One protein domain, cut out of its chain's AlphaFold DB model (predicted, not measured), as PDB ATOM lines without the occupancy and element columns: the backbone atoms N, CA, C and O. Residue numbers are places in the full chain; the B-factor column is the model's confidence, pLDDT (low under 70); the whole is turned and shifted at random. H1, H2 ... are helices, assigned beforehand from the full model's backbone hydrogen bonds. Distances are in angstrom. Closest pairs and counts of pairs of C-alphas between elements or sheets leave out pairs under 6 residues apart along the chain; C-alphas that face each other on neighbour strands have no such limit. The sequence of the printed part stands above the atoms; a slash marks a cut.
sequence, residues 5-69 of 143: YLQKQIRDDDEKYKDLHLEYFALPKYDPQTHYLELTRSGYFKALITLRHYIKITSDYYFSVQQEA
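This is residues 5 to 69 of the 143 residues of an uncharacterized protein of Parcubacteria group bacterium GW2011_GWA2_43_13 (UniProt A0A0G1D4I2). One long helix, H4, makes the length, with a shorter helix, H1, running back alongside it at a small distance. H2, a single short turn, packs on the beginning of H4, and H3 makes a corner with that same end; residues 31 to 37 and 62 to 68 stick out. The printed part has 65 residues with four named helices, in the order H1, H2, H3, H4, and no named strand: the class is all helix. The whole is loose, with a radius of gyration of the C-alphas of 15.2 A, and flat, spanning 45 by 28 by 15 A.

H1, residues 5 to 17, begins at C-alpha 5 (-74.246, -31.825, 13.307) and is 19.1 A long. H2 holds residues 22 to 25. H3, residues 35 to 41, is 10.0 A long. H4 runs 33.3 A through residues 43 to 66, from C-alpha 43 (-98.025, -38.709, 8.884) to C-alpha 66 (-66.690, -35.897, -2.115).

H1 and H4 are close but not clearly touching; their closest C-alphas, of Ile 10 and Tyr 54, are 7.5 A apart. They run opposite ways at a shallow tilt of 19 degrees. H2 touches H4 at residues 43 to 47 alone, the closest C-alphas being those of Phe 25 and Tyr 44, 4.1 A apart. H3 and H4 touch only at the corner, about perpendicular at 83 degrees; their closest C-alphas, of Leu 39 and Phe 45, are 6.0 A apart. H1 and H3 are apart. Each O i to N i+4 pair is within hydrogen-bond range in H4, against 8 of 9 in H1 and 2 of 3 in H3; H2 is too short for such a pair.

The C-alphas farthest apart, of Gln 33 and Glu 68, are 45.3 A apart. The printed part has no cut and no long link. Mean pLDDT of the printed part is 93.4, and no printed residue is under 70.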
ATOM      1  N   TYR A   5     -73.004 -32.585  13.228       90.38
ATOM      2  CA  TYR A   5     -74.246 -31.825  13.307       90.38
ATOM      3  C   TYR A   5     -75.372 -32.502  12.516       90.38
ATOM      4  O   TYR A   5     -76.447 -32.741  13.063       90.38
ATOM      5  N   LEU A   6     -75.112 -32.868  11.257       92.50
ATOM      6  CA  LEU A   6     -76.103 -33.524  10.409       92.50
ATOM      7  C   LEU A   6     -76.444 -34.928  10.926       92.50
ATOM      8  O   LEU A   6     -77.613 -35.295  10.992       92.50
ATOM      9  N   GLN A   7     -75.443 -35.691  11.372       94.12
ATOM     10  CA  GLN A   7     -75.685 -36.996  11.995       94.12
ATOM     11  C   GLN A   7     -76.568 -36.878  13.242       94.12
ATOM     12  O   GLN A   7     -77.416 -37.734  13.482       94.12
ATOM     13  N   LYS A   8     -76.386 -35.821  14.041       95.88
ATOM     14  CA  LYS A   8     -77.240 -35.551  15.198       95.88
ATOM     15  C   LYS A   8     -78.675 -35.245  14.775       95.88
ATOM     16  O   LYS A   8     -79.578 -35.821  15.364       95.88
ATOM     17  N   GLN A   9     -78.882 -34.396  13.766       95.81
ATOM     18  CA  GLN A   9     -80.228 -34.083  13.273       95.81
ATOM     19  C   GLN A   9     -80.967 -35.335  12.781       95.81
ATOM     20  O   GLN A   9     -82.102 -35.551  13.192       95.81
ATOM     21  N   ILE A  10     -80.296 -36.188  11.996       94.94
ATOM     22  CA  ILE A  10     -80.865 -37.460  11.519       94.94
ATOM     23  C   ILE A  10     -81.318 -38.321  12.702       94.94
ATOM     24  O   ILE A  10     -82.467 -38.742  12.739       94.94
ATOM     25  N   ARG A  11     -80.455 -38.519  13.709       95.69
ATOM     26  CA  ARG A  11     -80.813 -39.296  14.910       95.69
ATOM     27  C   ARG A  11     -81.983 -38.685  15.683       95.69
ATOM     28  O   ARG A  11     -82.856 -39.415  16.139       95.69
ATOM     29  N   ASP A  12     -81.987 -37.364  15.847       96.06
ATOM     30  CA  ASP A  12     -83.045 -36.654  16.569       96.06
ATOM     31  C   ASP A  12     -84.403 -36.793  15.856       96.06
ATOM     32  O   ASP A  12     -85.435 -36.841  16.524       96.06
ATOM     33  N   ASP A  13     -84.427 -36.845  14.520       95.56
ATOM     34  CA  ASP A  13     -85.648 -37.109  13.754       95.56
ATOM     35  C   ASP A  13     -86.024 -38.593  13.752       95.56
ATOM     36  O   ASP A  13     -87.196 -38.893  13.957       95.56
ATOM     37  N   ASP A  14     -85.068 -39.515  13.614       94.31
ATOM     38  CA  ASP A  14     -85.318 -40.963  13.685       94.31
ATOM     39  C   ASP A  14     -86.031 -41.347  14.990       94.31
ATOM     40  O   ASP A  14     -87.036 -42.059  14.966       94.31
ATOM     41  N   GLU A  15     -85.586 -40.811  16.131       95.69
ATOM     42  CA  GLU A  15     -86.235 -41.063  17.427       95.69
ATOM     43  C   GLU A  15     -87.687 -40.544  17.475       95.69
ATOM     44  O   GLU A  15     -88.513 -41.121  18.178       95.69
ATOM     45  N   LYS A  16     -88.061 -39.518  16.691       93.75
ATOM     46  CA  LYS A  16     -89.464 -39.052  16.608       93.75
ATOM     47  C   LYS A  16     -90.367 -40.025  15.857       93.75
ATOM     48  O   LYS A  16     -91.579 -39.994  16.067       93.75
ATOM     49  N   TYR A  17     -89.808 -40.824  14.950       92.56
ATOM     50  CA  TYR A  17     -90.566 -41.758  14.114       92.56
ATOM     51  C   TYR A  17     -90.524 -43.200  14.629       92.56
ATOM     52  O   TYR A  17     -91.409 -43.983  14.291       92.56
ATOM     53  N   LYS A  18     -89.540 -43.535  15.466       91.06
ATOM     54  CA  LYS A  18     -89.247 -44.884  15.968       91.06
ATOM     55  C   LYS A  18     -90.433 -45.616  16.599       91.06
ATOM     56  O   LYS A  18     -90.606 -46.803  16.338       91.06
ATOM     57  N   ASP A  19     -91.248 -44.915  17.384       91.75
ATOM     58  CA  ASP A  19     -92.369 -45.512  18.127       91.75
ATOM     59  C   ASP A  19     -93.729 -45.345  17.419       91.75
ATOM     60  O   ASP A  19     -94.774 -45.695  17.971       91.75
ATOM     61  N   LEU A  20     -93.752 -44.797  16.198       93.50
ATOM     62  CA  LEU A  20     -94.991 -44.592  15.445       93.50
ATOM     63  C   LEU A  20     -95.392 -45.859  14.682       93.50
ATOM     64  O   LEU A  20     -94.582 -46.499  14.013       93.50
ATOM     65  N   HIS A  21     -96.678 -46.207  14.736       93.69
ATOM     66  CA  HIS A  21     -97.220 -47.347  13.995       93.69
ATOM     67  C   HIS A  21     -97.218 -47.098  12.481       93.69
ATOM     68  O   HIS A  21     -97.500 -45.992  12.029       93.69
ATOM     69  N   LEU A  22     -96.992 -48.152  11.687       90.00
ATOM     70  CA  LEU A  22     -96.942 -48.076  10.218       90.00
ATOM     71  C   LEU A  22     -98.199 -47.454   9.588       90.00
ATOM     72  O   LEU A  22     -98.098 -46.755   8.585       90.00
ATOM     73  N   GLU A  23     -99.368 -47.655  10.198       93.62
ATOM     74  CA  GLU A  23    -100.639 -47.071   9.747       93.62
ATOM     75  C   GLU A  23    -100.624 -45.534   9.736       93.62
ATOM     76  O   GLU A  23    -101.288 -44.919   8.905       93.62
ATOM     77  N   TYR A  24     -99.819 -44.902  10.598       91.88
ATOM     78  CA  TYR A  24     -99.636 -43.447  10.611       91.88
ATOM     79  C   TYR A  24     -99.025 -42.918   9.303       91.88
ATOM     80  O   TYR A  24     -99.244 -41.764   8.930       91.88
ATOM     81  N   PHE A  25     -98.284 -43.764   8.585       93.44
ATOM     82  CA  PHE A  25     -97.640 -43.442   7.313       93.44
ATOM     83  C   PHE A  25     -98.413 -43.981   6.105       93.44
ATOM     84  O   PHE A  25     -97.855 -44.054   5.012       93.44
ATOM     85  N   ALA A  26     -99.679 -44.371   6.268       93.00
ATOM     86  CA  ALA A  26    -100.500 -44.780   5.137       93.00
ATOM     87  C   ALA A  26    -100.636 -43.629   4.123       93.00
ATOM     88  O   ALA A  26    -100.945 -42.492   4.489       93.00
ATOM     89  N   LEU A  27    -100.410 -43.934   2.840       89.75
ATOM     90  CA  LEU A  27    -100.582 -42.978   1.749       89.75
ATOM     91  C   LEU A  27    -102.059 -42.542   1.688       89.75
ATOM     92  O   LEU A  27    -102.925 -43.398   1.470       89.75
ATOM     93  N   PRO A  28    -102.375 -41.246   1.861       88.88
ATOM     94  CA  PRO A  28    -103.749 -40.781   1.767       88.88
ATOM     95  C   PRO A  28    -104.268 -40.929   0.335       88.88
ATOM     96  O   PRO A  28    -103.545 -40.723  -0.642       88.88
ATOM     97  N   LYS A  29    -105.554 -41.261   0.205       89.56
ATOM     98  CA  LYS A  29    -106.225 -41.293  -1.095       89.56
ATOM     99  C   LYS A  29    -106.331 -39.867  -1.635       89.56
ATOM    100  O   LYS A  29    -106.808 -38.979  -0.936       89.56
ATOM    101  N   TYR A  30    -105.913 -39.657  -2.880       86.19
ATOM    102  CA  TYR A  30    -106.011 -38.346  -3.512       86.19
ATOM    103  C   TYR A  30    -107.476 -37.929  -3.709       86.19
ATOM    104  O   TYR A  30    -108.259 -38.643  -4.337       86.19
ATOM    105  N   ASP A  31    -107.818 -36.754  -3.187       89.62
ATOM    106  CA  ASP A  31    -109.076 -36.051  -3.424       89.62
ATOM    107  C   ASP A  31    -108.771 -34.546  -3.555       89.62
ATOM    108  O   ASP A  31    -108.347 -33.931  -2.574       89.62
ATOM    109  N   PRO A  32    -108.988 -33.923  -4.730       89.50
ATOM    110  CA  PRO A  32    -108.679 -32.510  -4.957       89.50
ATOM    111  C   PRO A  32    -109.303 -31.548  -3.938       89.50
ATOM    112  O   PRO A  32    -108.741 -30.487  -3.674       89.50
ATOM    113  N   GLN A  33    -110.460 -31.896  -3.365       94.31
ATOM    114  CA  GLN A  33    -111.177 -31.026  -2.430       94.31
ATOM    115  C   GLN A  33    -110.574 -31.040  -1.025       94.31
ATOM    116  O   GLN A  33    -110.778 -30.098  -0.263       94.31
ATOM    117  N   THR A  34    -109.843 -32.095  -0.674       93.12
ATOM    118  CA  THR A  34    -109.314 -32.315   0.679       93.12
ATOM    119  C   THR A  34    -107.797 -32.483   0.710       93.12
ATOM    120  O   THR A  34    -107.200 -32.403   1.781       93.12
ATOM    121  N   HIS A  35    -107.137 -32.612  -0.445       90.56
ATOM    122  CA  HIS A  35    -105.702 -32.877  -0.549       90.56
ATOM    123  C   HIS A  35    -104.837 -31.859   0.207       90.56
ATOM    124  O   HIS A  35    -103.888 -32.237   0.887       90.56
ATOM    125  N   TYR A  36    -105.194 -30.572   0.168       90.88
ATOM    126  CA  TYR A  36    -104.466 -29.541   0.914       90.88
ATOM    127  C   TYR A  36    -104.522 -29.750   2.438       90.88
ATOM    128  O   TYR A  36    -103.577 -29.393   3.137       90.88
ATOM    129  N   LEU A  37    -105.601 -30.344   2.967       92.62
ATOM    130  CA  LEU A  37    -105.697 -30.714   4.381       92.62
ATOM    131  C   LEU A  37    -104.796 -31.910   4.677       92.62
ATOM    132  O   LEU A  37    -104.066 -31.882   5.670       92.62
ATOM    133  N   GLU A  38    -104.804 -32.916   3.801       91.38
ATOM    134  CA  GLU A  38    -103.955 -34.105   3.926       91.38
ATOM    135  C   GLU A  38    -102.469 -33.735   3.977       91.38
ATOM    136  O   GLU A  38    -101.758 -34.215   4.860       91.38
ATOM    137  N   LEU A  39    -102.020 -32.795   3.135       90.81
ATOM    138  CA  LEU A  39    -100.647 -32.265   3.152       90.81
ATOM    139  C   LEU A  39    -100.221 -31.713   4.524       90.81
ATOM    140  O   LEU A  39     -99.040 -31.747   4.861       90.81
ATOM    141  N   THR A  40    -101.167 -31.220   5.327       91.19
ATOM    142  CA  THR A  40    -100.883 -30.618   6.644       91.19
ATOM    143  C   THR A  40    -101.049 -31.578   7.824       91.19
ATOM    144  O   THR A  40    -100.587 -31.272   8.923       91.19
ATOM    145  N   ARG A  41    -101.724 -32.719   7.631       91.75
ATOM    146  CA  ARG A  41    -102.139 -33.618   8.727       91.75
ATOM    147  C   ARG A  41    -101.580 -35.030   8.611       91.75
ATOM    148  O   ARG A  41    -101.414 -35.692   9.632       91.75
ATOM    149  N   SER A  42    -101.302 -35.492   7.395       93.44
ATOM    150  CA  SER A  42    -100.874 -36.864   7.147       93.44
ATOM    151  C   SER A  42     -99.466 -37.124   7.681       93.44
ATOM    152  O   SER A  42     -98.509 -36.407   7.365       93.44
ATOM    153  N   GLY A  43     -99.324 -38.208   8.448       93.94
ATOM    154  CA  GLY A  43     -98.025 -38.709   8.884       93.94
ATOM    155  C   GLY A  43     -97.128 -39.117   7.718       93.94
ATOM    156  O   GLY A  43     -95.919 -38.898   7.782       93.94
ATOM    157  N   TYR A  44     -97.723 -39.603   6.622       93.81
ATOM    158  CA  TYR A  44     -97.020 -39.918   5.380       93.81
ATOM    159  C   TYR A  44     -96.285 -38.695   4.822       93.81
ATOM    160  O   TYR A  44     -95.070 -38.745   4.639       93.81
ATOM    161  N   PHE A  45     -96.980 -37.570   4.607       93.44
ATOM    162  CA  PHE A  45     -96.344 -36.364   4.060       93.44
ATOM    163  C   PHE A  45     -95.313 -35.774   5.020       93.44
ATOM    164  O   PHE A  45     -94.241 -35.354   4.586       93.44
ATOM    165  N   LYS A  46     -95.582 -35.814   6.332       93.38
ATOM    166  CA  LYS A  46     -94.610 -35.391   7.343       93.38
ATOM    167  C   LYS A  46     -93.325 -36.222   7.282       93.38
ATOM    168  O   LYS A  46     -92.241 -35.656   7.356       93.38
ATOM    169  N   ALA A  47     -93.425 -37.545   7.159       93.56
ATOM    170  CA  ALA A  47     -92.260 -38.416   7.011       93.56
ATOM    171  C   ALA A  47     -91.550 -38.199   5.669       93.56
ATOM    172  O   ALA A  47     -90.324 -38.120   5.627       93.56
ATOM    173  N   LEU A  48     -92.313 -38.040   4.585       93.38
ATOM    174  CA  LEU A  48     -91.783 -37.830   3.242       93.38
ATOM    175  C   LEU A  48     -90.948 -36.547   3.147       93.38
ATOM    176  O   LEU A  48     -89.870 -36.576   2.560       93.38
ATOM    177  N   ILE A  49     -91.411 -35.442   3.741       94.31
ATOM    178  CA  ILE A  49     -90.665 -34.174   3.784       94.31
ATOM    179  C   ILE A  49     -89.321 -34.369   4.496       94.31
ATOM    180  O   ILE A  49     -88.283 -33.960   3.972       94.31
ATOM    181  N   THR A  50     -89.325 -35.031   5.655       94.88
ATOM    182  CA  THR A  50     -88.107 -35.299   6.434       94.88
ATOM    183  C   THR A  50     -87.135 -36.198   5.672       94.88
ATOM    184  O   THR A  50     -85.952 -35.885   5.555       94.88
ATOM    185  N   LEU A  51     -87.635 -37.281   5.076       94.12
ATOM    186  CA  LEU A  51     -86.828 -38.189   4.267       94.12
ATOM    187  C   LEU A  51     -86.201 -37.461   3.070       94.12
ATOM    188  O   LEU A  51     -84.994 -37.559   2.849       94.12
ATOM    189  N   ARG A  52     -86.994 -36.687   2.320       93.88
ATOM    190  CA  ARG A  52     -86.511 -35.912   1.166       93.88
ATOM    191  C   ARG A  52     -85.475 -34.870   1.559       93.88
ATOM    192  O   ARG A  52     -84.498 -34.695   0.835       93.88
ATOM    193  N   HIS A  53     -85.654 -34.212   2.705       95.62
ATOM    194  CA  HIS A  53     -84.666 -33.282   3.242       95.62
ATOM    195  C   HIS A  53     -83.309 -33.969   3.428       95.62
ATOM    196  O   HIS A  53     -82.304 -33.481   2.905       95.62
ATOM    197  N   TYR A  54     -83.286 -35.130   4.092       95.44
ATOM    198  CA  TYR A  54     -82.046 -35.867   4.329       95.44
ATOM    199  C   TYR A  54     -81.440 -36.449   3.053       95.44
ATOM    200  O   TYR A  54     -80.230 -36.329   2.862       95.44
ATOM    201  N   ILE A  55     -82.249 -36.995   2.140       94.75
ATOM    202  CA  ILE A  55     -81.783 -37.443   0.817       94.75
ATOM    203  C   ILE A  55     -81.094 -36.292   0.083       94.75
ATOM    204  O   ILE A  55     -79.979 -36.466  -0.409       94.75
ATOM    205  N   LYS A  56     -81.713 -35.106   0.049       95.00
ATOM    206  CA  LYS A  56     -81.147 -33.934  -0.623       95.00
ATOM    207  C   LYS A  56     -79.796 -33.551  -0.027       95.00
ATOM    208  O   LYS A  56     -78.812 -33.501  -0.753       95.00
ATOM    209  N   ILE A  57     -79.723 -33.294   1.277       95.12
ATOM    210  CA  ILE A  57     -78.499 -32.741   1.882       95.12
ATOM    211  C   ILE A  57     -77.349 -33.750   1.936       95.12
ATOM    212  O   ILE A  57     -76.186 -33.366   1.819       95.12
ATOM    213  N   THR A  58     -77.651 -35.044   2.077       94.62
ATOM    214  CA  THR A  58     -76.631 -36.101   1.995       94.62
ATOM    215  C   THR A  58     -76.101 -36.257   0.574       94.62
ATOM    216  O   THR A  58     -74.887 -36.376   0.389       94.62
ATOM    217  N   SER A  59     -76.980 -36.178  -0.428       95.50
ATOM    218  CA  SER A  59     -76.594 -36.180  -1.839       95.50
ATOM    219  C   SER A  59     -75.780 -34.936  -2.196       95.50
ATOM    220  O   SER A  59     -74.726 -35.061  -2.813       95.50
ATOM    221  N   ASP A  60     -76.202 -33.753  -1.739       95.69
ATOM    222  CA  ASP A  60     -75.464 -32.500  -1.910       95.69
ATOM    223  C   ASP A  60     -74.055 -32.605  -1.333       95.69
ATOM    224  O   ASP A  60     -73.084 -32.255  -2.001       95.69
ATOM    225  N   TYR A  61     -73.919 -33.134  -0.113       95.12
ATOM    226  CA  TYR A  61     -72.610 -33.350   0.496       95.12
ATOM    227  C   TYR A  61     -71.749 -34.298  -0.346       95.12
ATOM    228  O   TYR A  61     -70.573 -34.023  -0.585       95.12
ATOM    229  N   TYR A  62     -72.316 -35.414  -0.805       95.06
ATOM    230  CA  TYR A  62     -71.588 -36.362  -1.638       95.06
ATOM    231  C   TYR A  62     -71.099 -35.710  -2.937       95.06
ATOM    232  O   TYR A  62     -69.898 -35.718  -3.205       95.06
ATOM    233  N   PHE A  63     -71.989 -35.095  -3.716       96.88
ATOM    234  CA  PHE A  63     -71.618 -34.508  -5.001       96.88
ATOM    235  C   PHE A  63     -70.714 -33.282  -4.846       96.88
ATOM    236  O   PHE A  63     -69.671 -33.214  -5.493       96.88
ATOM    237  N   SER A  64     -71.050 -32.349  -3.956       95.62
ATOM    238  CA  SER A  64     -70.276 -31.112  -3.797       95.62
ATOM    239  C   SER A  64     -68.933 -31.320  -3.103       95.62
ATOM    240  O   SER A  64     -67.951 -30.689  -3.483       95.62
ATOM    241  N   VAL A  65     -68.872 -32.170  -2.071       94.62
ATOM    242  CA  VAL A  65     -67.678 -32.292  -1.215       94.62
ATOM    243  C   VAL A  65     -66.837 -33.512  -1.568       94.62
ATOM    244  O   VAL A  65     -65.618 -33.414  -1.574       94.62
ATOM    245  N   GLN A  66     -67.450 -34.671  -1.820       94.25
ATOM    246  CA  GLN A  66     -66.690 -35.897  -2.115       94.25
ATOM    247  C   GLN A  66     -66.350 -36.019  -3.600       94.25
ATOM    248  O   GLN A  66     -65.289 -36.534  -3.937       94.25
ATOM    249  N   GLN A  67     -67.244 -35.567  -4.481       96.19
ATOM    250  CA  GLN A  67     -67.020 -35.609  -5.927       96.19
ATOM    251  C   GLN A  67     -66.471 -34.300  -6.492       96.19
ATOM    252  O   GLN A  67     -66.059 -34.302  -7.650       96.19
ATOM    253  N   GLU A  68     -66.442 -33.225  -5.695       96.19
ATOM    254  CA  GLU A  68     -66.022 -31.875  -6.104       96.19
ATOM    255  C   GLU A  68     -66.846 -31.310  -7.280       96.19
ATOM    256  O   GLU A  68     -66.398 -30.431  -8.015       96.19
ATOM    257  N   ALA A  69     -68.077 -31.799  -7.458       96.62
ATOM    258  CA  ALA A  69     -68.990 -31.337  -8.494       96.62
ATOM    259  C   ALA A  69     -69.657 -30.008  -8.109       96.62
ATOM    260  O   ALA A  69     -69.879 -29.717  -6.933       96.62
TER     261      ALA A  69